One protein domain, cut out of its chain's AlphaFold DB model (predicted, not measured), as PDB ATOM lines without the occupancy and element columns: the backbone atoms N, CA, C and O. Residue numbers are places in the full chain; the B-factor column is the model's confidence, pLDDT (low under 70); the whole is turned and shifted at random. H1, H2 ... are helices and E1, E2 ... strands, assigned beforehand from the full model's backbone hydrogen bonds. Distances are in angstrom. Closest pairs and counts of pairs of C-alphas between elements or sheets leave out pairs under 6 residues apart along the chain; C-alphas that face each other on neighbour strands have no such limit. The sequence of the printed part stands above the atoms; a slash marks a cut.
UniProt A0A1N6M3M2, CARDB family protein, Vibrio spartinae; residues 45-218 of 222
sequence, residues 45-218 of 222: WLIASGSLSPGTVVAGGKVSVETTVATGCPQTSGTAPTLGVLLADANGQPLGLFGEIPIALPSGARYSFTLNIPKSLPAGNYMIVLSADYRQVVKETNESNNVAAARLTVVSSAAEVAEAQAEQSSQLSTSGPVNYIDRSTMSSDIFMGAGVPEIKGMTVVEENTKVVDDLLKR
ATOM      1  N   TRP A  45       6.632  36.506 -27.379       93.44
ATOM      2  CA  TRP A  45       8.063  36.671 -27.230       93.44
ATOM      3  C   TRP A  45       8.433  38.126 -26.979       93.44
ATOM      4  O   TRP A  45       8.288  39.001 -27.819       93.44
ATOM      5  N   LEU A  46       9.049  38.374 -25.830       92.69
ATOM      6  CA  LEU A  46       9.457  39.712 -25.433       92.69
ATOM      7  C   LEU A  46      10.895  39.749 -24.934       92.69
ATOM      8  O   LEU A  46      11.428  38.768 -24.403       92.69
ATOM      9  N   ILE A  47      11.490  40.938 -24.996       92.19
ATOM     10  CA  ILE A  47      12.677  41.253 -24.201       92.19
ATOM     11  C   ILE A  47      12.216  41.564 -22.773       92.19
ATOM     12  O   ILE A  47      11.665  42.627 -22.491       92.19
ATOM     13  N   ALA A  48      12.419  40.618 -21.860       89.69
ATOM     14  CA  ALA A  48      11.940  40.710 -20.483       89.69
ATOM     15  C   ALA A  48      12.828  41.599 -19.600       89.69
ATOM     16  O   ALA A  48      12.340  42.267 -18.690       89.69
ATOM     17  N   SER A  49      14.140  41.580 -19.832       85.81
ATOM     18  CA  SER A  49      15.111  42.418 -19.124       85.81
ATOM     19  C   SER A  49      16.445  42.436 -19.857       85.81
ATOM     20  O   SER A  49      16.692  41.605 -20.727       85.81
ATOM     21  N   GLY A  50      17.339  43.341 -19.470       86.06
ATOM     22  CA  GLY A  50      18.726  43.296 -19.903       86.06
ATOM     23  C   GLY A  50      19.525  44.502 -19.442       86.06
ATOM     24  O   GLY A  50      18.975  45.443 -18.866       86.06
ATOM     25  N   SER A  51      20.819  44.467 -19.725       85.12
ATOM     26  CA  SER A  51      21.754  45.541 -19.440       85.12
ATOM     27  C   SER A  51      22.821  45.668 -20.524       85.12
ATOM     28  O   SER A  51      23.122  44.712 -21.243       85.12
ATOM     29  N   LEU A  52      23.400  46.859 -20.613       89.00
ATOM     30  CA  LEU A  52      24.503  47.193 -21.502       89.00
ATOM     31  C   LEU A  52      25.640  47.833 -20.696       89.00
ATOM     32  O   LEU A  52      25.396  48.726 -19.883       89.00
ATOM     33  N   SER A  53      26.877  47.378 -20.908       87.44
ATOM     34  CA  SER A  53      28.057  47.920 -20.227       87.44
ATOM     35  C   SER A  53      29.339  47.796 -21.069       87.44
ATOM     36  O   SER A  53      29.630  46.706 -21.567       87.44
ATOM     37  N   PRO A  54      30.146  48.863 -21.208       91.75
ATOM     38  CA  PRO A  54      29.900  50.214 -20.700       91.75
ATOM     39  C   PRO A  54      28.851  50.968 -21.539       91.75
ATOM     40  O   PRO A  54      28.707  50.714 -22.732       91.75
ATOM     41  N   GLY A  55      28.148  51.928 -20.924       86.75
ATOM     42  CA  GLY A  55      27.208  52.828 -21.617       86.75
ATOM     43  C   GLY A  55      27.877  53.913 -22.470       86.75
ATOM     44  O   GLY A  55      27.224  54.524 -23.312       86.75
ATOM     45  N   THR A  56      29.183  54.119 -22.291       87.00
ATOM     46  CA  THR A  56      30.007  55.050 -23.072       87.00
ATOM     47  C   THR A  56      31.247  54.328 -23.572       87.00
ATOM     48  O   THR A  56      31.911  53.626 -22.808       87.00
ATOM     49  N   VAL A  57      31.584  54.501 -24.846       91.06
ATOM     50  CA  VAL A  57      32.690  53.790 -25.488       91.06
ATOM     51  C   VAL A  57      33.371  54.663 -26.538       91.06
ATOM     52  O   VAL A  57      32.746  55.504 -27.174       91.06
ATOM     53  N   VAL A  58      34.668  54.461 -26.749       90.50
ATOM     54  CA  VAL A  58      35.367  55.056 -27.897       90.50
ATOM     55  C   VAL A  58      34.965  54.301 -29.168       90.50
ATOM     56  O   VAL A  58      34.802  53.079 -29.126       90.50
ATOM     57  N   ALA A  59      34.840  54.985 -30.308       87.00
ATOM     58  CA  ALA A  59      34.643  54.315 -31.597       87.00
ATOM     59  C   ALA A  59      35.690  53.196 -31.809       87.00
ATOM     60  O   ALA A  59      36.882  53.374 -31.552       87.00
ATOM     61  N   GLY A  60      35.258  52.012 -32.255       86.25
ATOM     62  CA  GLY A  60      36.127  50.827 -32.312       86.25
ATOM     63  C   GLY A  60      36.204  50.000 -31.028       86.25
ATOM     64  O   GLY A  60      36.844  48.945 -31.034       86.25
ATOM     65  N   GLY A  61      35.617  50.477 -29.931       88.38
ATOM     66  CA  GLY A  61      35.595  49.777 -28.655       88.38
ATOM     67  C   GLY A  61      34.578  48.638 -28.609       88.38
ATOM     68  O   GLY A  61      33.963  48.266 -29.610       88.38
ATOM     69  N   LYS A  62      34.419  48.058 -27.419       89.31
ATOM     70  CA  LYS A  62      33.549  46.905 -27.183       89.31
ATOM     71  C   LYS A  62      32.511  47.209 -26.118       89.31
ATOM     72  O   LYS A  62      32.805  47.923 -25.163       89.31
ATOM     73  N   VAL A  63      31.334  46.623 -26.287       88.50
ATOM     74  CA  VAL A  63      30.205  46.747 -25.368       88.50
ATOM     75  C   VAL A  63      29.660  45.359 -25.070       88.50
ATOM     76  O   VAL A  63      29.368  44.601 -25.991       88.50
ATOM     77  N   SER A  64      29.525  45.017 -23.795       89.38
ATOM     78  CA  SER A  64      28.877  43.785 -23.352       89.38
ATOM     79  C   SER A  64      27.384  44.020 -23.160       89.38
ATOM     80  O   SER A  64      26.973  45.021 -22.571       89.38
ATOM     81  N   VAL A  65      26.583  43.079 -23.646       89.44
ATOM     82  CA  VAL A  65      25.127  43.074 -23.528       89.44
ATOM     83  C   VAL A  65      24.705  41.806 -22.810       89.44
ATOM     84  O   VAL A  65      25.132  40.710 -23.165       89.44
ATOM     85  N   GLU A  66      23.824  41.958 -21.830       89.06
ATOM     86  CA  GLU A  66      23.084  40.857 -21.229       89.06
ATOM     87  C   GLU A  66      21.595  41.085 -21.443       89.06
ATOM     88  O   GLU A  66      21.105  42.192 -21.252       89.06
ATOM     89  N   THR A  67      20.848  40.052 -21.813       91.06
ATOM     90  CA  THR A  67      19.406  40.174 -22.036       91.06
ATOM     91  C   THR A  67      18.683  38.878 -21.721       91.06
ATOM     92  O   THR A  67      19.251  37.797 -21.852       91.06
ATOM     93  N   THR A  68      17.432  38.973 -21.292       91.44
ATOM     94  CA  THR A  68      16.535  37.833 -21.114       91.44
ATOM     95  C   THR A  68      15.409  37.958 -22.120       91.44
ATOM     96  O   THR A  68      14.627  38.905 -22.050       91.44
ATOM     97  N   VAL A  69      15.304  36.981 -23.017       93.75
ATOM     98  CA  VAL A  69      14.128  36.810 -23.874       93.75
ATOM     99  C   VAL A  69      13.222  35.795 -23.201       93.75
ATOM    100  O   VAL A  69      13.699  34.738 -22.778       93.75
ATOM    101  N   ALA A  70      11.940  36.109 -23.087       92.06
ATOM    102  CA  ALA A  70      10.960  35.239 -22.453       92.06
ATOM    103  C   ALA A  70       9.680  35.183 -23.276       92.06
ATOM    104  O   ALA A  70       9.446  36.029 -24.135       92.06
ATOM    105  N   THR A  71       8.833  34.212 -22.957       93.44
ATOM    106  CA  THR A  71       7.446  34.223 -23.399       93.44
ATOM    107  C   THR A  71       6.505  33.779 -22.287       93.44
ATOM    108  O   THR A  71       6.849  32.909 -21.484       93.44
ATOM    109  N   GLY A  72       5.306  34.368 -22.234       87.06
ATOM    110  CA  GLY A  72       4.232  33.910 -21.342       87.06
ATOM    111  C   GLY A  72       3.640  32.556 -21.750       87.06
ATOM    112  O   GLY A  72       2.887  31.949 -20.990       87.06
ATOM    113  N   CYS A  73       3.994  32.083 -22.945       91.12
ATOM    114  CA  CYS A  73       3.336  30.997 -23.638       91.12
ATOM    115  C   CYS A  73       4.360  30.129 -24.386       91.12
ATOM    116  O   CYS A  73       4.867  30.555 -25.422       91.12
ATOM    117  N   PRO A  74       4.694  28.921 -23.890       91.00
ATOM    118  CA  PRO A  74       5.766  28.123 -24.474       91.00
ATOM    119  C   PRO A  74       5.499  27.732 -25.934       91.00
ATOM    120  O   PRO A  74       4.454  27.165 -26.251       91.00
ATOM    121  N   GLN A  75       6.480  27.944 -26.810       91.19
ATOM    122  CA  GLN A  75       6.448  27.458 -28.187       91.19
ATOM    123  C   GLN A  75       7.167  26.107 -28.283       91.19
ATOM    124  O   GLN A  75       8.389  26.024 -28.212       91.19
ATOM    125  N   THR A  76       6.415  25.026 -28.468       89.00
ATOM    126  CA  THR A  76       6.960  23.654 -28.496       89.00
ATOM    127  C   THR A  76       7.131  23.077 -29.904       89.00
ATOM    128  O   THR A  76       7.623  21.961 -30.051       89.00
ATOM    129  N   SER A  77       6.727  23.811 -30.945       86.69
ATOM    130  CA  SER A  77       6.823  23.389 -32.347       86.69
ATOM    131  C   SER A  77       6.948  24.589 -33.295       86.69
ATOM    132  O   SER A  77       6.824  25.739 -32.870       86.69
ATOM    133  N   GLY A  78       7.200  24.320 -34.579       86.94
ATOM    134  CA  GLY A  78       7.385  25.348 -35.607       86.94
ATOM    135  C   GLY A  78       8.803  25.923 -35.650       86.94
ATOM    136  O   GLY A  78       9.717  25.421 -34.999       86.94
ATOM    137  N   THR A  79       8.981  26.966 -36.458       88.38
ATOM    138  CA  THR A  79      10.261  27.670 -36.608       88.38
ATOM    139  C   THR A  79      10.560  28.485 -35.354       88.38
ATOM    140  O   THR A  79       9.725  29.278 -34.922       88.38
ATOM    141  N   ALA A  80      11.742  28.296 -34.766       88.75
ATOM    142  CA  ALA A  80      12.185  29.115 -33.644       88.75
ATOM    143  C   ALA A  80      12.420  30.569 -34.109       88.75
ATOM    144  O   ALA A  80      13.060  30.759 -35.149       88.75
ATOM    145  N   PRO A  81      11.939  31.578 -33.362       92.88
ATOM    146  CA  PRO A  81      12.226  32.975 -33.660       92.88
ATOM    147  C   PRO A  81      13.696  33.315 -33.385       92.88
ATOM    148  O   PRO A  81      14.434  32.550 -32.755       92.88
ATOM    149  N   THR A  82      14.131  34.489 -33.836       93.38
ATOM    150  CA  THR A  82      15.486  35.006 -33.604       93.38
ATOM    151  C   THR A  82      15.465  36.306 -32.805       93.38
ATOM    152  O   THR A  82      14.528  37.097 -32.884       93.38
ATOM    153  N   LEU A  83      16.517  36.522 -32.016       93.06
ATOM    154  CA  LEU A  83      16.849  37.782 -31.367       93.06
ATOM    155  C   LEU A  83      17.719  38.602 -32.322       93.06
ATOM    156  O   LEU A  83      18.891  38.282 -32.512       93.06
ATOM    157  N   GLY A  84      17.155  39.655 -32.903       91.94
ATOM    158  CA  GLY A  84      17.889  40.633 -33.700       91.94
ATOM    159  C   GLY A  84      18.607  41.640 -32.807       91.94
ATOM    160  O   GLY A  84      18.041  42.109 -31.817       91.94
ATOM    161  N   VAL A  85      19.846  41.986 -33.161       92.62
ATOM    162  CA  VAL A  85      20.658  42.980 -32.446       92.62
ATOM    163  C   VAL A  85      21.073  44.080 -33.415       92.62
ATOM    164  O   VAL A  85      21.823  43.823 -34.350       92.62
ATOM    165  N   LEU A  86      20.607  45.310 -33.203       90.38
ATOM    166  CA  LEU A  86      20.765  46.419 -34.146       90.38
ATOM    167  C   LEU A  86      21.457  47.624 -33.503       90.38
ATOM    168  O   LEU A  86      21.380  47.843 -32.295       90.38
ATOM    169  N   LEU A  87      22.099  48.432 -34.345       91.75
ATOM    170  CA  LEU A  87      22.510  49.796 -34.028       91.75
ATOM    171  C   LEU A  87      21.476  50.766 -34.601       91.75
ATOM    172  O   LEU A  87      21.132  50.664 -35.778       91.75
ATOM    173  N   ALA A  88      21.044  51.735 -33.803       88.62
ATOM    174  CA  ALA A  88      20.170  52.819 -34.226       88.62
ATOM    175  C   ALA A  88      20.733  54.187 -33.819       88.62
ATOM    176  O   ALA A  88      21.565  54.289 -32.910       88.62
ATOM    177  N   ASP A  89      20.292  55.240 -34.504       87.56
ATOM    178  CA  ASP A  89      20.595  56.617 -34.119       87.56
ATOM    179  C   ASP A  89      19.847  57.033 -32.835       87.56
ATOM    180  O   ASP A  89      19.062  56.274 -32.261       87.56
ATOM    181  N   ALA A  90      20.083  58.262 -32.369       84.50
ATOM    182  CA  ALA A  90      19.437  58.805 -31.172       84.50
ATOM    183  C   ALA A  90      17.898  58.904 -31.264       84.50
ATOM    184  O   ALA A  90      17.243  59.040 -30.231       84.50
ATOM    185  N   ASN A  91      17.329  58.850 -32.471       82.50
ATOM    186  CA  ASN A  91      15.889  58.907 -32.726       82.50
ATOM    187  C   ASN A  91      15.283  57.511 -32.953       82.50
ATOM    188  O   ASN A  91      14.095  57.405 -33.257       82.50
ATOM    189  N   GLY A  92      16.079  56.445 -32.835       76.12
ATOM    190  CA  GLY A  92      15.636  55.076 -33.072       76.12
ATOM    191  C   GLY A  92      15.569  54.677 -34.544       76.12
ATOM    192  O   GLY A  92      14.910  53.697 -34.859       76.12
ATOM    193  N   GLN A  93      16.223  55.395 -35.461       81.50
ATOM    194  CA  GLN A  93      16.334  54.936 -36.847       81.50
ATOM    195  C   GLN A  93      17.442  53.878 -36.966       81.50
ATOM    196  O   GLN A  93      18.578  54.164 -36.575       81.50
ATOM    197  N   PRO A  94      17.160  52.669 -37.492       83.12
ATOM    198  CA  PRO A  94      18.166  51.632 -37.656       83.12
ATOM    199  C   PRO A  94      19.271  52.087 -38.608       83.12
ATOM    200  O   PRO A  94      19.019  52.521 -39.730       83.12
ATOM    201  N   LEU A  95      20.511  51.942 -38.160       86.50
ATOM    202  CA  LEU A  95      21.719  52.229 -38.930       86.50
ATOM    203  C   LEU A  95      22.387  50.950 -39.440       86.50
ATOM    204  O   LEU A  95      23.091  50.989 -40.447       86.50
ATOM    205  N   GLY A  96      22.189  49.827 -38.747       84.94
ATOM    206  CA  GLY A  96      22.734  48.540 -39.158       84.94
ATOM    207  C   GLY A  96      22.401  47.390 -38.215       84.94
ATOM    208  O   GLY A  96      21.970  47.596 -37.079       84.94
ATOM    209  N   LEU A  97      22.632  46.173 -38.702       85.94
ATOM    210  CA  LEU A  97      22.413  44.920 -37.983       85.94
ATOM    211  C   LEU A  97      23.753  44.334 -37.513       85.94
ATOM    212  O   LEU A  97      24.659  44.157 -38.326       85.94
ATOM    213  N   PHE A  98      23.858  44.006 -36.219       86.75
ATOM    214  CA  PHE A  98      24.974  43.230 -35.663       86.75
ATOM    215  C   PHE A  98      24.850  41.741 -35.940       86.75
ATOM    216  O   PHE A  98      25.858  41.063 -36.127       86.75
ATOM    217  N   GLY A  99      23.623  41.236 -35.934       86.19
ATOM    218  CA  GLY A  99      23.325  39.852 -36.244       86.19
ATOM    219  C   GLY A  99      22.038  39.388 -35.586       86.19
ATOM    220  O   GLY A  99      21.312  40.164 -34.960       86.19
ATOM    221  N   GLU A 100      21.796  38.092 -35.726       89.19
ATOM    222  CA  GLU A 100      20.651  37.391 -35.165       89.19
ATOM    223  C   GLU A 100      21.133  36.211 -34.320       89.19
ATOM    224  O   GLU A 100      22.054  35.494 -34.713       89.19
ATOM    225  N   ILE A 101      20.499  35.992 -33.170       87.81
ATOM    226  CA  ILE A 101      20.773  34.860 -32.280       87.81
ATOM    227  C   ILE A 101      19.504  34.001 -32.200       87.81
ATOM    228  O   ILE A 101      18.440  34.547 -31.911       87.81
ATOM    229  N   PRO A 102      19.557  32.676 -32.430       88.44
ATOM    230  CA  PRO A 102      18.381  31.824 -32.276       88.44
ATOM    231  C   PRO A 102      17.796  31.907 -30.864       88.44
ATOM    232  O   PRO A 102      18.529  31.780 -29.881       88.44
ATOM    233  N   ILE A 103      16.476  32.080 -30.755       90.38
ATOM    234  CA  ILE A 103      15.804  32.066 -29.457       90.38
ATOM    235  C   ILE A 103      15.591  30.617 -29.012       90.38
ATOM    236  O   ILE A 103      14.987  29.805 -29.714       90.38
ATOM    237  N   ALA A 104      16.084  30.287 -27.820       86.56
ATOM    238  CA  ALA A 104      15.931  28.970 -27.223       86.56
ATOM    239  C   ALA A 104      14.455  28.649 -26.932       86.56
ATOM    240  O   ALA A 104      13.788  29.323 -26.148       86.56
ATOM    241  N   LEU A 105      13.956  27.570 -27.531       90.06
ATOM    242  CA  LEU A 105      12.632  27.027 -27.245       90.06
ATOM    243  C   LEU A 105      12.639  26.156 -25.968       90.06
ATOM    244  O   LEU A 105      13.668  25.573 -25.626       90.06
ATOM    245  N   PRO A 106      11.493  26.020 -25.273       94.12
ATOM    246  CA  PRO A 106      10.195  26.585 -25.638       94.12
ATOM    247  C   PRO A 106       9.900  27.952 -25.009       94.12
ATOM    248  O   PRO A 106       8.890  28.556 -25.349       94.12
ATOM    249  N   SER A 107      10.741  28.435 -24.092       91.44
ATOM    250  CA  SER A 107      10.393  29.555 -23.201       91.44
ATOM    251  C   SER A 107      11.374  30.727 -23.222       91.44
ATOM    252  O   SER A 107      11.172  31.696 -22.495       91.44
ATOM    253  N   GLY A 108      12.424  30.656 -24.036       92.00
ATOM    254  CA  GLY A 108      13.482  31.655 -24.085       92.00
ATOM    255  C   GLY A 108      14.648  31.323 -23.167       92.00
ATOM    256  O   GLY A 108      14.750  30.230 -22.606       92.00
ATOM    257  N   ALA A 109      15.565  32.278 -23.051       90.25
ATOM    258  CA  ALA A 109      16.784  32.145 -22.272       90.25
ATOM    259  C   ALA A 109      17.383  33.521 -21.962       90.25
ATOM    260  O   ALA A 109      16.963  34.556 -22.490       90.25
ATOM    261  N   ARG A 110      18.416  33.505 -21.119       89.06
ATOM    262  CA  ARG A 110      19.340  34.625 -20.970       89.06
ATOM    263  C   ARG A 110      20.454  34.512 -22.012       89.06
ATOM    264  O   ARG A 110      21.055  33.451 -22.152       89.06
ATOM    265  N   TYR A 111      20.756  35.623 -22.673       89.44
ATOM    266  CA  TYR A 111      21.849  35.783 -23.626       89.44
ATOM    267  C   TYR A 111      22.873  36.764 -23.068       89.44
ATOM    268  O   TYR A 111      22.520  37.740 -22.402       89.44
ATOM    269  N   SER A 112      24.143  36.491 -23.346       88.62
ATOM    270  CA  SER A 112      25.259  37.376 -23.034       88.62
ATOM    271  C   SER A 112      26.215  37.363 -24.216       88.62
ATOM    272  O   SER A 112      26.590  36.290 -24.691       88.62
ATOM    273  N   PHE A 113      26.544  38.540 -24.739       88.19
ATOM    274  CA  PHE A 113      27.409  38.682 -25.907       88.19
ATOM    275  C   PHE A 113      28.109  40.039 -25.920       88.19
ATOM    276  O   PHE A 113      27.699  40.993 -25.257       88.19
ATOM    277  N   THR A 114      29.183  40.131 -26.703       89.88
ATOM    278  CA  THR A 114      29.946  41.367 -26.885       89.88
ATOM    279  C   THR A 114      29.775  41.908 -28.298       89.88
ATOM    280  O   THR A 114      29.979  41.201 -29.285       89.88
ATOM    281  N   LEU A 115      29.464  43.198 -28.381       90.19
ATOM    282  CA  LEU A 115      29.363  43.971 -29.609       90.19
ATOM    283  C   LEU A 115      30.657  44.747 -29.847       90.19
ATOM    284  O   LEU A 115      31.164  45.424 -28.950       90.19
ATOM    285  N   ASN A 116      31.187  44.664 -31.067       90.81
ATOM    286  CA  ASN A 116      32.316  45.483 -31.503       90.81
ATOM    287  C   ASN A 116      31.770  46.731 -32.209       90.81
ATOM    288  O   ASN A 116      31.178  46.625 -33.282       90.81
ATOM    289  N   ILE A 117      31.963  47.906 -31.616       90.44
ATOM    290  CA  ILE A 117      31.464  49.165 -32.173       90.44
ATOM    291  C   ILE A 117      32.337  49.574 -33.365       90.44
ATOM    292  O   ILE A 117      33.563  49.544 -33.244       90.44
ATOM    293  N   PRO A 118      31.768  49.965 -34.521       88.31
ATOM    294  CA  PRO A 118      32.569  50.335 -35.683       88.31
ATOM    295  C   PRO A 118      33.525  51.499 -35.393       88.31
ATOM    296  O   PRO A 118      33.145  52.501 -34.797       88.31
ATOM    297  N   LYS A 119      34.766  51.401 -35.883       87.31
ATOM    298  CA  LYS A 119      35.752  52.500 -35.813       87.31
ATOM    299  C   LYS A 119      35.338  53.729 -36.621       87.31
ATOM    300  O   LYS A 119      35.800  54.824 -36.343       87.31
ATOM    301  N   SER A 120      34.515  53.524 -37.645       87.19
ATOM    302  CA  SER A 120      33.986  54.580 -38.506       87.19
ATOM    303  C   SER A 120      32.736  55.247 -37.939       87.19
ATOM    304  O   SER A 120      32.223  56.159 -38.580       87.19
ATOM    305  N   LEU A 121      32.211  54.772 -36.802       88.00
ATOM    306  CA  LEU A 121      31.040  55.371 -36.176       88.00
ATOM    307  C   LEU A 121      31.450  56.721 -35.566       88.00
ATOM    308  O   LEU A 121      32.335  56.730 -34.707       88.00
ATOM    309  N   PRO A 122      30.871  57.850 -36.014       88.94
ATOM    310  CA  PRO A 122      31.186  59.154 -35.446       88.94
ATOM    311  C   PRO A 122      30.856  59.218 -33.953       88.94
ATOM    312  O   PRO A 122      30.025  58.461 -33.454       88.94
ATOM    313  N   ALA A 123      31.481  60.153 -33.238       90.44
ATOM    314  CA  ALA A 123      31.065  60.451 -31.876       90.44
ATOM    315  C   ALA A 123      29.620  60.974 -31.859       90.44
ATOM    316  O   ALA A 123      29.219  61.754 -32.726       90.44
ATOM    317  N   GLY A 124      28.838  60.536 -30.878       89.69
ATOM    318  CA  GLY A 124      27.418  60.845 -30.790       89.69
ATOM    319  C   GLY A 124      26.643  59.887 -29.891       89.69
ATOM    320  O   GLY A 124      27.197  58.962 -29.297       89.69
ATOM    321  N   ASN A 125      25.335  60.124 -29.807       89.94
ATOM    322  CA  ASN A 125      24.404  59.285 -29.060       89.94
ATOM    323  C   ASN A 125      23.735  58.281 -30.001       89.94
ATOM    324  O   ASN A 125      23.210  58.653 -31.050       89.94
ATOM    325  N   TYR A 126      23.727  57.023 -29.582       90.88
ATOM    326  CA  TYR A 126      23.196  55.886 -30.319       90.88
ATOM    327  C   TYR A 126      22.354  55.004 -29.405       90.88
ATOM    328  O   TYR A 126      22.312  55.180 -28.181       90.88
ATOM    329  N   MET A 127      21.694  54.025 -30.011       90.44
ATOM    330  CA  MET A 127      20.931  53.012 -29.301       90.44
ATOM    331  C   MET A 127      21.310  51.620 -29.799       90.44
ATOM    332  O   MET A 127      21.422  51.390 -31.002       90.44
ATOM    333  N   ILE A 128      21.511  50.690 -28.867       91.81
ATOM    334  CA  ILE A 128      21.549  49.258 -29.161       91.81
ATOM    335  C   ILE A 128      20.135  48.727 -28.990       91.81
ATOM    336  O   ILE A 128      19.577  48.816 -27.896       91.81
ATOM    337  N   VAL A 129      19.569  48.185 -30.061       91.69
ATOM    338  CA  VAL A 129      18.192  47.694 -30.103       91.69
ATOM    339  C   VAL A 129      18.202  46.174 -30.144       91.69
ATOM    340  O   VAL A 129      18.951  45.566 -30.906       91.69
ATOM    341  N   LEU A 130      17.376  45.568 -29.303       92.62
ATOM    342  CA  LEU A 130      17.082  44.146 -29.288       92.62
ATOM    343  C   LEU A 130      15.656  43.936 -29.773       92.62
ATOM    344  O   LEU A 130      14.754  44.619 -29.293       92.62
ATOM    345  N   SER A 131      15.462  42.972 -30.666       92.62
ATOM    346  CA  SER A 131      14.141  42.576 -31.152       92.62
ATOM    347  C   SER A 131      13.964  41.070 -31.016       92.62
ATOM    348  O   SER A 131      14.671  40.309 -31.675       92.62
ATOM    349  N   ALA A 132      13.030  40.637 -30.174       92.25
ATOM    350  CA  ALA A 132      12.524  39.273 -30.187       92.25
ATOM    351  C   ALA A 132      11.713  39.030 -31.471       92.25
ATOM    352  O   ALA A 132      11.178  39.975 -32.050       92.25
ATOM    353  N   ASP A 133      11.702  37.781 -31.939       92.38
ATOM    354  CA  ASP A 133      11.155  37.387 -33.243       92.38
ATOM    355  C   ASP A 133      11.443  38.388 -34.370       92.38
ATOM    356  O   ASP A 133      10.562  38.871 -35.077       92.38
ATOM    357  N   TYR A 134      12.722  38.721 -34.535       88.25
ATOM    358  CA  TYR A 134      13.173  39.747 -35.475       88.25
ATOM    359  C   TYR A 134      12.692  39.527 -36.919       88.25
ATOM    360  O   TYR A 134      12.528  40.470 -37.687       88.25
ATOM    361  N   ARG A 135      12.459  38.273 -37.313       87.50
ATOM    362  CA  ARG A 135      11.996  37.924 -38.662       87.50
ATOM    363  C   ARG A 135      10.483  37.729 -38.756       87.50
ATOM    364  O   ARG A 135      10.022  37.350 -39.833       87.50
ATOM    365  N   GLN A 136       9.749  37.983 -37.672       88.62
ATOM    366  CA  GLN A 136       8.292  37.857 -37.570       88.62
ATOM    367  C   GLN A 136       7.799  36.488 -38.059       88.62
ATOM    368  O   GLN A 136       6.872  36.382 -38.868       88.62
ATOM    369  N   VAL A 137       8.502  35.421 -37.659       90.06
ATOM    370  CA  VAL A 137       8.178  34.050 -38.090       90.06
ATOM    371  C   VAL A 137       7.139  33.392 -37.187       90.06
ATOM    372  O   VAL A 137       6.564  32.367 -37.564       90.06
ATOM    373  N   VAL A 138       6.886  33.969 -36.015       90.38
ATOM    374  CA  VAL A 138       5.876  33.550 -35.053       90.38
ATOM    375  C   VAL A 138       4.765  34.592 -35.055       90.38
ATOM    376  O   VAL A 138       5.004  35.787 -35.036       90.38
ATOM    377  N   LYS A 139       3.511  34.139 -35.101       90.44
ATOM    378  CA  LYS A 139       2.373  35.035 -34.888       90.44
ATOM    379  C   LYS A 139       2.116  35.140 -33.397       90.44
ATOM    380  O   LYS A 139       1.751  34.133 -32.782       90.44
ATOM    381  N   GLU A 140       2.229  36.341 -32.858       91.12
ATOM    382  CA  GLU A 140       2.168  36.552 -31.420       91.12
ATOM    383  C   GLU A 140       0.860  37.202 -30.968       91.12
ATOM    384  O   GLU A 140       0.017  37.620 -31.771       91.12
ATOM    385  N   THR A 141       0.653  37.258 -29.650       88.50
ATOM    386  CA  THR A 141      -0.477  38.009 -29.086       88.50
ATOM    387  C   THR A 141      -0.223  39.510 -29.040       88.50
ATOM    388  O   THR A 141      -1.184  40.281 -29.098       88.50
ATOM    389  N   ASN A 142       1.042  39.933 -28.939       85.94
ATOM    390  CA  ASN A 142       1.418  41.333 -28.834       85.94
ATOM    391  C   ASN A 142       2.791  41.648 -29.454       85.94
ATOM    392  O   ASN A 142       3.781  41.807 -28.755       85.94
ATOM    393  N   GLU A 143       2.796  41.952 -30.748       87.81
ATOM    394  CA  GLU A 143       3.985  42.357 -31.525       87.81
ATOM    395  C   GLU A 143       4.672  43.663 -31.056       87.81
ATOM    396  O   GLU A 143       5.728  44.051 -31.561       87.81
ATOM    397  N   SER A 144       4.061  44.411 -30.127       83.06
ATOM    398  CA  SER A 144       4.621  45.675 -29.625       83.06
ATOM    399  C   SER A 144       5.594  45.490 -28.459       83.06
ATOM    400  O   SER A 144       6.247  46.450 -28.052       83.06
ATOM    401  N   ASN A 145       5.700  44.283 -27.888       84.44
ATOM    402  CA  ASN A 145       6.579  44.021 -26.746       84.44
ATOM    403  C   ASN A 145       7.911  43.347 -27.105       84.44
ATOM    404  O   ASN A 145       8.745  43.132 -26.220       84.44
ATOM    405  N   ASN A 146       8.127  43.094 -28.390       90.44
ATOM    406  CA  ASN A 146       9.295  42.404 -28.908       90.44
ATOM    407  C   ASN A 146      10.565  43.256 -28.843       90.44
ATOM    408  O   ASN A 146      11.661  42.707 -28.910       90.44
ATOM    409  N   VAL A 147      10.450  44.581 -28.716       88.94
ATOM    410  CA  VAL A 147      11.583  45.504 -28.859       88.94
ATOM    411  C   VAL A 147      11.974  46.156 -27.536       88.94
ATOM    412  O   VAL A 147      11.136  46.631 -26.769       88.94
ATOM    413  N   ALA A 148      13.281  46.221 -27.290       87.88
ATOM    414  CA  ALA A 148      13.880  46.998 -26.212       87.88
ATOM    415  C   ALA A 148      15.162  47.682 -26.701       87.88
ATOM    416  O   ALA A 148      15.898  47.114 -27.506       87.88
ATOM    417  N   ALA A 149      15.474  48.879 -26.196       88.06
ATOM    418  CA  ALA A 149      16.678  49.606 -26.612       88.06
ATOM    419  C   ALA A 149      17.476  50.221 -25.449       88.06
ATOM    420  O   ALA A 149      16.904  50.702 -24.476       88.06
ATOM    421  N   ALA A 150      18.803  50.179 -25.522       87.06
ATOM    422  CA  ALA A 150      19.713  50.730 -24.518       87.06
ATOM    423  C   ALA A 150      20.546  51.856 -25.136       87.06
ATOM    424  O   ALA A 150      21.001  51.741 -26.274       87.06
ATOM    425  N   ARG A 151      20.748  52.948 -24.392       89.19
ATOM    426  CA  ARG A 151      21.581  54.075 -24.840       89.19
ATOM    427  C   ARG A 151      23.051  53.681 -24.886       89.19
ATOM    428  O   ARG A 151      23.541  52.996 -23.991       89.19
ATOM    429  N   LEU A 152      23.733  54.187 -25.903       89.50
ATOM    430  CA  LEU A 152      25.170  54.087 -26.081       89.50
ATOM    431  C   LEU A 152      25.720  55.456 -26.482       89.50
ATOM    432  O   LEU A 152      25.299  56.023 -27.488       89.50
ATOM    433  N   THR A 153      26.696  55.956 -25.738       92.25
ATOM    434  CA  THR A 153      27.441  57.160 -26.110       92.25
ATOM    435  C   THR A 153      28.761  56.759 -26.749       92.25
ATOM    436  O   THR A 153      29.554  56.027 -26.156       92.25
ATOM    437  N   VAL A 154      29.017  57.247 -27.958       91.44
ATOM    438  CA  VAL A 154      30.284  57.047 -28.662       91.44
ATOM    439  C   VAL A 154      31.096  58.328 -28.581       91.44
ATOM    440  O   VAL A 154      30.592  59.400 -28.907       91.44
ATOM    441  N   VAL A 155      32.351  58.220 -28.161       89.88
ATOM    442  CA  VAL A 155      33.280  59.353 -28.061       89.88
ATOM    443  C   VAL A 155      34.478  59.177 -28.994       89.88
ATOM    444  O   VAL A 155      34.791  58.066 -29.435       89.88
ATOM    445  N   SER A 156      35.148  60.282 -29.311       82.06
ATOM    446  CA  SER A 156      36.269  60.331 -30.254       82.06
ATOM    447  C   SER A 156      37.581  59.886 -29.614       82.06
ATOM    448  O   SER A 156      38.476  59.406 -30.311       82.06
ATOM    449  N   SER A 157      37.729  60.038 -28.293       79.12
ATOM    450  CA  SER A 157      38.959  59.656 -27.595       79.12
ATOM    451  C   SER A 157      38.732  59.139 -26.175       79.12
ATOM    452  O   SER A 157      37.755  59.466 -25.510       79.12
ATOM    453  N   ALA A 158      39.689  58.352 -25.675       66.81
ATOM    454  CA  ALA A 158      39.680  57.885 -24.288       66.81
ATOM    455  C   ALA A 158      39.798  59.034 -23.263       66.81
ATOM    456  O   ALA A 158      39.365  58.874 -22.126       66.81
ATOM    457  N   ALA A 159      40.348  60.188 -23.660       64.81
ATOM    458  CA  ALA A 159      40.404  61.378 -22.810       64.81
ATOM    459  C   ALA A 159      38.997  61.945 -22.543       64.81
ATOM    460  O   ALA A 159      38.683  62.279 -21.406       64.81
ATOM    461  N   GLU A 160      38.117  61.930 -23.551       63.69
ATOM    462  CA  GLU A 160      36.706  62.317 -23.399       63.69
ATOM    463  C   GLU A 160      35.930  61.332 -22.513       63.69
ATOM    464  O   GLU A 160      35.005  61.736 -21.816       63.69
ATOM    465  N   VAL A 161      36.316  60.046 -22.480       59.41
ATOM    466  CA  VAL A 161      35.720  59.071 -21.545       59.41
ATOM    467  C   VAL A 161      35.998  59.482 -20.099       59.41
ATOM    468  O   VAL A 161      35.085  59.471 -19.280       59.41
ATOM    469  N   ALA A 162      37.235  59.881 -19.790       59.00
ATOM    470  CA  ALA A 162      37.621  60.311 -18.448       59.00
ATOM    471  C   ALA A 162      36.955  61.637 -18.047       59.00
ATOM    472  O   ALA A 162      36.589  61.803 -16.887       59.00
ATOM    473  N   GLU A 163      36.754  62.555 -18.993       58.72
ATOM    474  CA  GLU A 163      36.103  63.848 -18.753       58.72
ATOM    475  C   GLU A 163      34.580  63.699 -18.574       58.72
ATOM    476  O   GLU A 163      34.024  64.202 -17.597       58.72
ATOM    477  N   ALA A 164      33.923  62.866 -19.394       55.75
ATOM    478  CA  ALA A 164      32.522  62.472 -19.203       55.75
ATOM    479  C   ALA A 164      32.295  61.710 -17.881       55.75
ATOM    480  O   ALA A 164      31.227  61.802 -17.274       55.75
ATOM    481  N   GLN A 165      33.302  60.968 -17.404       54.22
ATOM    482  CA  GLN A 165      33.277  60.310 -16.094       54.22
ATOM    483  C   GLN A 165      33.582  61.277 -14.934       54.22
ATOM    484  O   GLN A 165      33.050  61.088 -13.839       54.22
ATOM    485  N   ALA A 166      34.389  62.321 -15.153       52.31
ATOM    486  CA  ALA A 166      34.747  63.316 -14.140       52.31
ATOM    487  C   ALA A 166      33.598  64.294 -13.836       52.31
ATOM    488  O   ALA A 166      33.354  64.593 -12.665       52.31
ATOM    489  N   GLU A 167      32.832  64.732 -14.841       50.41
ATOM    490  CA  GLU A 167      31.659  65.600 -14.630       50.41
ATOM    491  C   GLU A 167      30.503  64.872 -13.911       50.41
ATOM    492  O   GLU A 167      29.781  65.466 -13.102       50.41
ATOM    493  N   GLN A 168      30.383  63.551 -14.089       45.16
ATOM    494  CA  GLN A 168      29.404  62.713 -13.385       45.16
ATOM    495  C   GLN A 168      29.800  62.310 -11.956       45.16
ATOM    496  O   GLN A 168      28.992  61.733 -11.229       45.16
ATOM    497  N   SER A 169      30.989  62.681 -11.474       43.59
ATOM    498  CA  SER A 169      31.315  62.517 -10.051       43.59
ATOM    499  C   SER A 169      30.553  63.503  -9.143       43.59
ATOM    500  O   SER A 169      30.595  63.360  -7.921       43.59
ATOM    501  N   SER A 170      29.836  64.477  -9.722       44.03
ATOM    502  CA  SER A 170      28.924  65.388  -9.011       44.03
ATOM    503  C   SER A 170      27.431  65.059  -9.200       44.03
ATOM    504  O   SER A 170      26.607  65.527  -8.416       44.03
ATOM    505  N   GLN A 171      27.078  64.193 -10.161       37.09
ATOM    506  CA  GLN A 171      25.747  63.594 -10.320       37.09
ATOM    507  C   GLN A 171      25.882  62.135 -10.781       37.09
ATOM    508  O   GLN A 171      26.171  61.894 -11.944       37.09
ATOM    509  N   LEU A 172      25.691  61.201  -9.835       35.78
ATOM    510  CA  LEU A 172      25.647  59.732  -9.968       35.78
ATOM    511  C   LEU A 172      26.267  59.130 -11.251       35.78
ATOM    512  O   LEU A 172      25.646  59.097 -12.311       35.78
ATOM    513  N   SER A 173      27.436  58.513 -11.083       35.69
ATOM    514  CA  SER A 173      28.160  57.658 -12.030       35.69
ATOM    515  C   SER A 173      27.262  56.824 -12.969       35.69
ATOM    516  O   SER A 173      26.737  55.787 -12.568       35.69
ATOM    517  N   THR A 174      27.162  57.188 -14.252       45.00
ATOM    518  CA  THR A 174      26.527  56.375 -15.314       45.00
ATOM    519  C   THR A 174      27.544  55.567 -16.134       45.00
ATOM    520  O   THR A 174      27.306  55.145 -17.256       45.00
ATOM    521  N   SER A 175      28.694  55.243 -15.538       41.69
ATOM    522  CA  SER A 175      29.548  54.163 -16.062       41.69
ATOM    523  C   SER A 175      29.034  52.760 -15.677       41.69
ATOM    524  O   SER A 175      29.715  51.767 -15.930       41.69
ATOM    525  N   GLY A 176      27.872  52.683 -15.019       47.03
ATOM    526  CA  GLY A 176      27.223  51.445 -14.600       47.03
ATOM    527  C   GLY A 176      26.406  50.771 -15.711       47.03
ATOM    528  O   GLY A 176      26.287  51.311 -16.810       47.03
ATOM    529  N   PRO A 177      25.837  49.585 -15.431       46.38
ATOM    530  CA  PRO A 177      24.936  48.906 -16.356       46.38
ATOM    531  C   PRO A 177      23.764  49.820 -16.733       46.38
ATOM    532  O   PRO A 177      23.014  50.277 -15.869       46.38
ATOM    533  N   VAL A 178      23.597  50.075 -18.031       49.19
ATOM    534  CA  VAL A 178      22.404  50.732 -18.569       49.19
ATOM    535  C   VAL A 178      21.336  49.660 -18.726       49.19
ATOM    536  O   VAL A 178      21.487  48.766 -19.555       49.19
ATOM    537  N   ASN A 179      20.264  49.737 -17.939       67.00
ATOM    538  CA  ASN A 179      19.083  48.914 -18.185       67.00
ATOM    539  C   ASN A 179      18.385  49.395 -19.462       67.00
ATOM    540  O   ASN A 179      18.328  50.601 -19.726       67.00
ATOM    541  N   TYR A 180      17.855  48.455 -20.245       59.41
ATOM    542  CA  TYR A 180      17.068  48.775 -21.434       59.41
ATOM    543  C   TYR A 180      15.940  49.771 -21.100       59.41
ATOM    544  O   TYR A 180      15.246  49.639 -20.091       59.41
ATOM    545  N   ILE A 181      15.811  50.798 -21.938       55.53
ATOM    546  CA  ILE A 181      14.850  51.893 -21.816       55.53
ATOM    547  C   ILE A 181      13.455  51.381 -22.178       55.53
ATOM    548  O   ILE A 181      13.299  50.492 -23.013       55.53
ATOM    549  N   ASP A 182      12.470  51.978 -21.507       50.25
ATOM    550  CA  ASP A 182      11.040  51.706 -21.573       50.25
ATOM    551  C   ASP A 182      10.508  51.383 -22.982       50.25
ATOM    552  O   ASP A 182      10.689  52.133 -23.947       50.25
ATOM    553  N   ARG A 183       9.778  50.265 -23.026       53.81
ATOM    554  CA  ARG A 183       9.180  49.577 -24.183       53.81
ATOM    555  C   ARG A 183       8.226  50.456 -25.004       53.81
ATOM    556  O   ARG A 183       7.827  50.072 -26.092       53.81
ATOM    557  N   SER A 184       7.829  51.618 -24.483       41.62
ATOM    558  CA  SER A 184       6.727  52.438 -24.997       41.62
ATOM    559  C   SER A 184       7.095  53.421 -26.119       41.62
ATOM    560  O   SER A 184       6.196  54.001 -26.725       41.62
ATOM    561  N   THR A 185       8.384  53.634 -26.413       40.72
ATOM    562  CA  THR A 185       8.820  54.728 -27.312       40.72
ATOM    563  C   THR A 185       9.296  54.292 -28.697       40.72
ATOM    564  O   THR A 185       9.535  55.152 -29.543       40.72
ATOM    565  N   MET A 186       9.424  52.989 -28.965       51.06
ATOM    566  CA  MET A 186      10.025  52.481 -30.202       51.06
ATOM    567  C   MET A 186       9.105  51.472 -30.884       51.06
ATOM    568  O   MET A 186       8.901  50.377 -30.371       51.06
ATOM    569  N   SER A 187       8.531  51.858 -32.029       49.91
ATOM    570  CA  SER A 187       7.672  50.966 -32.816       49.91
ATOM    571  C   SER A 187       8.503  49.847 -33.439       49.91
ATOM    572  O   SER A 187       9.535  50.128 -34.057       49.91
ATOM    573  N   SER A 188       8.042  48.600 -33.317       51.75
ATOM    574  CA  SER A 188       8.694  47.428 -33.910       51.75
ATOM    575  C   SER A 188       8.807  47.543 -35.431       51.75
ATOM    576  O   SER A 188       9.849  47.195 -35.979       51.75
ATOM    577  N   ASP A 189       7.831  48.168 -36.096       52.22
ATOM    578  CA  ASP A 189       7.789  48.349 -37.556       52.22
ATOM    579  C   ASP A 189       9.020  49.054 -38.152       52.22
ATOM    580  O   ASP A 189       9.354  48.842 -39.316       52.22
ATOM    581  N   ILE A 190       9.706  49.903 -37.378       50.50
ATOM    582  CA  ILE A 190      10.861  50.677 -37.862       50.50
ATOM    583  C   ILE A 190      12.116  49.792 -37.944       50.50
ATOM    584  O   ILE A 190      13.008  50.054 -38.748       50.50
ATOM    585  N   PHE A 191      12.189  48.724 -37.146       50.31
ATOM    586  CA  PHE A 191      13.370  47.862 -37.040       50.31
ATOM    587  C   PHE A 191      13.302  46.609 -37.921       50.31
ATOM    588  O   PHE A 191      14.296  45.890 -38.012       50.31
ATOM    589  N   MET A 192      12.181  46.369 -38.607       50.28
ATOM    590  CA  MET A 192      11.952  45.162 -39.403       50.28
ATOM    591  C   MET A 192      12.155  45.411 -40.908       50.28
ATOM    592  O   MET A 192      11.522  46.286 -41.497       50.28
ATOM    593  N   GLY A 193      12.989  44.596 -41.573       41.75
ATOM    594  CA  GLY A 193      12.953  44.433 -43.037       41.75
ATOM    595  C   GLY A 193      14.273  44.583 -43.809       41.75
ATOM    596  O   GLY A 193      15.280  45.085 -43.314       41.75
ATOM    597  N   ALA A 194      14.233  44.157 -45.081       37.41
ATOM    598  CA  ALA A 194      15.334  44.042 -46.057       37.41
ATOM    599  C   ALA A 194      16.029  45.365 -46.477       37.41
ATOM    600  O   ALA A 194      16.650  45.431 -47.538       37.41
ATOM    601  N   GLY A 195      15.914  46.421 -45.671       39.75
ATOM    602  CA  GLY A 195      16.506  47.740 -45.902       39.75
ATOM    603  C   GLY A 195      17.568  48.151 -44.881       39.75
ATOM    604  O   GLY A 195      18.225  49.166 -45.096       39.75
ATOM    605  N   VAL A 196      17.766  47.391 -43.795       47.06
ATOM    606  CA  VAL A 196      18.851  47.656 -42.837       47.06
ATOM    607  C   VAL A 196      20.152  47.078 -43.408       47.06
ATOM    608  O   VAL A 196      20.250  45.859 -43.563       47.06
ATOM    609  N   PRO A 197      21.153  47.904 -43.765       50.12
ATOM    610  CA  PRO A 197      22.387  47.400 -44.347       50.12
ATOM    611  C   PRO A 197      23.173  46.581 -43.317       50.12
ATOM    612  O   PRO A 197      23.343  46.981 -42.162       50.12
ATOM    613  N   GLU A 198      23.701  45.442 -43.754       49.53
ATOM    614  CA  GLU A 198      24.675  44.678 -42.980       49.53
ATOM    615  C   GLU A 198      25.990  45.476 -42.914       49.53
ATOM    616  O   GLU A 198      26.562  45.855 -43.943       49.53
ATOM    617  N   ILE A 199      26.482  45.777 -41.708       45.53
ATOM    618  CA  ILE A 199      27.721  46.547 -41.552       45.53
ATOM    619  C   ILE A 199      28.916  45.587 -41.646       45.53
ATOM    620  O   ILE A 199      29.163  44.764 -40.765       45.53
ATOM    621  N   LYS A 200      29.706  45.709 -42.720       36.47
ATOM    622  CA  LYS A 200      30.883  44.863 -42.983       36.47
ATOM    623  C   LYS A 200      31.912  44.952 -41.840       36.47
ATOM    624  O   LYS A 200      32.484  46.014 -41.602       36.47
ATOM    625  N   GLY A 201      32.190  43.820 -41.186       38.69
ATOM    626  CA  GLY A 201      33.125  43.707 -40.049       38.69
ATOM    627  C   GLY A 201      32.463  43.398 -38.700       38.69
ATOM    628  O   GLY A 201      33.137  43.405 -37.671       38.69
ATOM    629  N   MET A 202      31.160  43.133 -38.711       36.28
ATOM    630  CA  MET A 202      30.321  42.953 -37.538       36.28
ATOM    631  C   MET A 202      29.950  41.475 -37.384       36.28
ATOM    632  O   MET A 202      28.934  41.016 -37.880       36.28
ATOM    633  N   THR A 203      30.811  40.697 -36.736       38.94
ATOM    634  CA  THR A 203      30.444  39.372 -36.228       38.94
ATOM    635  C   THR A 203      30.204  39.507 -34.736       38.94
ATOM    636  O   THR A 203      31.069  40.010 -34.009       38.94
ATOM    637  N   VAL A 204      29.036  39.057 -34.267       37.59
ATOM    638  CA  VAL A 204      28.869  38.700 -32.856       37.59
ATOM    639  C   VAL A 204      29.999  37.722 -32.548       37.59
ATOM    640  O   VAL A 204      30.122  36.681 -33.194       37.59
ATOM    641  N   VAL A 205      30.896  38.101 -31.636       37.62
ATOM    642  CA  VAL A 205      31.904  37.168 -31.139       37.62
ATOM    643  C   VAL A 205      31.121  36.180 -30.290       37.62
ATOM    644  O   VAL A 205      30.815  36.465 -29.136       37.62
ATOM    645  N   GLU A 206      30.712  35.070 -30.901       41.56
ATOM    646  CA  GLU A 206      30.181  33.920 -30.185       41.56
ATOM    647  C   GLU A 206      31.265  33.448 -29.214       41.56
ATOM    648  O   GLU A 206      32.197  32.728 -29.582       41.56
ATOM    649  N   GLU A 207      31.163  33.853 -27.949       42.19
ATOM    650  CA  GLU A 207      31.779  33.063 -26.901       42.19
ATOM    651  C   GLU A 207      31.023  31.733 -26.830       42.19
ATOM    652  O   GLU A 207      29.916  31.620 -26.307       42.19
ATOM    653  N   ASN A 208      31.714  30.719 -27.350       39.72
ATOM    654  CA  ASN A 208      31.532  29.291 -27.123       39.72
ATOM    655  C   ASN A 208      30.606  28.533 -28.097       39.72
ATOM    656  O   ASN A 208      29.644  27.867 -27.714       39.72
ATOM    657  N   THR A 209      31.049  28.476 -29.356       44.56
ATOM    658  CA  THR A 209      30.628  27.545 -30.425       44.56
ATOM    659  C   THR A 209      30.619  26.051 -30.056       44.56
ATOM    660  O   THR A 209      30.152  25.226 -30.837       44.56
ATOM    661  N   LYS A 210      31.070  25.651 -28.858       44.88
ATOM    662  CA  LYS A 210      31.031  24.248 -28.419       44.88
ATOM    663  C   LYS A 210      29.627  23.713 -28.136       44.88
ATOM    664  O   LYS A 210      29.449  22.504 -28.188       44.88
ATOM    665  N   VAL A 211      28.638  24.564 -27.845       49.44
ATOM    666  CA  VAL A 211      27.271  24.098 -27.521       49.44
ATOM    667  C   VAL A 211      26.440  23.843 -28.786       49.44
ATOM    668  O   VAL A 211      25.668  22.887 -28.829       49.44
ATOM    669  N   VAL A 212      26.643  24.638 -29.842       47.78
ATOM    670  CA  VAL A 212      25.920  24.505 -31.121       47.78
ATOM    671  C   VAL A 212      26.392  23.270 -31.900       47.78
ATOM    672  O   VAL A 212      25.569  22.495 -32.389       47.78
ATOM    673  N   ASP A 213      27.700  23.000 -31.911       50.00
ATOM    674  CA  ASP A 213      28.276  21.804 -32.547       50.00
ATOM    675  C   ASP A 213      27.834  20.491 -31.868       50.00
ATOM    676  O   ASP A 213      27.684  19.450 -32.516       50.00
ATOM    677  N   ASP A 214      27.585  20.534 -30.557       49.47
ATOM    678  CA  ASP A 214      27.158  19.376 -29.762       49.47
ATOM    679  C   ASP A 214      25.642  19.097 -29.872       49.47
ATOM    680  O   ASP A 214      25.179  17.973 -29.643       49.47
ATOM    681  N   LEU A 215      24.863  20.103 -30.288       45.81
ATOM    682  CA  LEU A 215      23.444  19.973 -30.633       45.81
ATOM    683  C   LEU A 215      23.250  19.459 -32.069       45.81
ATOM    684  O   LEU A 215      22.408  18.587 -32.288       45.81
ATOM    685  N   LEU A 216      24.076  19.891 -33.028       50.94
ATOM    686  CA  LEU A 216      24.025  19.405 -34.417       50.94
ATOM    687  C   LEU A 216      24.476  17.938 -34.559       50.94
ATOM    688  O   LEU A 216      23.940  17.198 -35.389       50.94
ATOM    689  N   LYS A 217      25.391  17.468 -33.699       51.03
ATOM    690  CA  LYS A 217      25.796  16.049 -33.646       51.03
ATOM    691  C   LYS A 217      24.715  15.122 -33.090       51.03
ATOM    692  O   LYS A 217      24.647  13.968 -33.507       51.03
ATOM    693  N   ARG A 218      23.846  15.606 -32.193       48.78
ATOM    694  CA  ARG A 218      22.748  14.801 -31.624       48.78
ATOM    695  C   ARG A 218      21.575  14.591 -32.583       48.78
ATOM    696  O   ARG A 218      20.861  13.608 -32.427       48.78
TER     697      ARG A 218
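AT A GLANCE: This is residues 45 to 218 of the 222 residues of the protein "CARDB family protein" of Vibrio spartinae (UniProt A0A1N6M3M2). Two strongly twisted sheets, one of five strands and curled like part of a barrel, the other of three strands, E1, E3 and E6, lie face to face as a sandwich with their strands crossed at 31 degrees. H1 is over E2 and E8 at one end of the sandwich, while residues 208 to 218, of which 210 to 218 belong to H2, stick out free after a long stretch with no named element. The printed part has 174 residues with eight named strands and then two named helices, E1 to E8, H1 and H2; under half of the residues are in named elements, and the class is mixed, helices and strands. The larger sheet, in the order E2, E8, E7, E4, E5, is mixed, and the smaller, in the order E1, E3, E6, is antiparallel. The whole is compact, with a radius of gyration of the C-alphas of 16.7 A, and spans 52 by 36 by 31 A.

HOW THE PARTS SIT: The larger sheet runs from the edge strand E2, residues 56 to 58, through E8, residues 147 to 155, E7, residues 124 to 131, and E4, residues 82 to 89, to the other edge strand E5, residues 94 to 102. E2 and E8 are parallel at 50 degrees, with N 57 and O 153 within hydrogen-bond range at 2.9 A. E7 and E8 are an antiparallel hairpin, with N 126 and O 152 at 2.8 A. E7 and E4 are antiparallel, with N 86 and O 129 at 2.8 A. E4 and E5 are a hairpin too, with N 83 and O 101 at 2.8 A; E5 bends by 56 degrees at residue 98. The smaller sheet has E3, residues 62 to 71, as its inner strand, antiparallel to E1, residues 45 to 53, with N 48 and O 68 at 2.8 A, and to E6, residues 108 to 116, with N 67 and O 111 at 2.9 A. The two sheets form a sandwich, two sheets face to face, their facing parts 8.9 A centre to centre. The closest C-alphas of E1 and E8 are those of Ile 47 and Ala 148, 6.2 A apart, and E3 and E7 are near each other. E1 bends by 52 degrees at residue 49 and runs on into E2 at 63 degrees. H1, residues 158 to 167, is on the larger sheet at a height of 9.9 A, and the two make two layers, a helix on one face of a sheet. H1 runs along the strands, at 10 degrees to E2 on the local plane; their closest C-alphas are those of Val 58 and Ala 158, 6.3 A apart. H2, residues 210 to 218, is on neither sheet. Every O i to N i+4 pair is within hydrogen-bond range in H1, and 3 of 5 are in H2.

IN THESE COORDINATES: From first to last C-alpha, E2 measures 7.2 A, E8 25.8 A, E7 22.6 A, E4 22.2 A and E5 20.5 A. In the smaller sheet E1 measures 24.0 A, E3 29.3 A and E6 24.5 A. E1 begins at C-alpha 45 (8.063, 36.671, -27.230), and E8 ends at C-alpha 155 (33.280, 59.353, -28.061). H1 is 14.7 A long, and H2, 13.0 A long, ends at C-alpha 218 (22.748, 14.801, -31.624).

THE WHOLE: The C-alphas farthest apart are those of Ser 170 and Arg 218, 55.8 A. The printed part has no cut. The links E7 to E8, 15 residues, and H1 to H2, 42 residues, are long; in the latter, residues 178 to 179 pair antiparallel with residues 51 to 52 of E1. Residues 166 to 172 stand free. The mean pLDDT of the printed part is 74.6, and residues 158 to 218 are under 70.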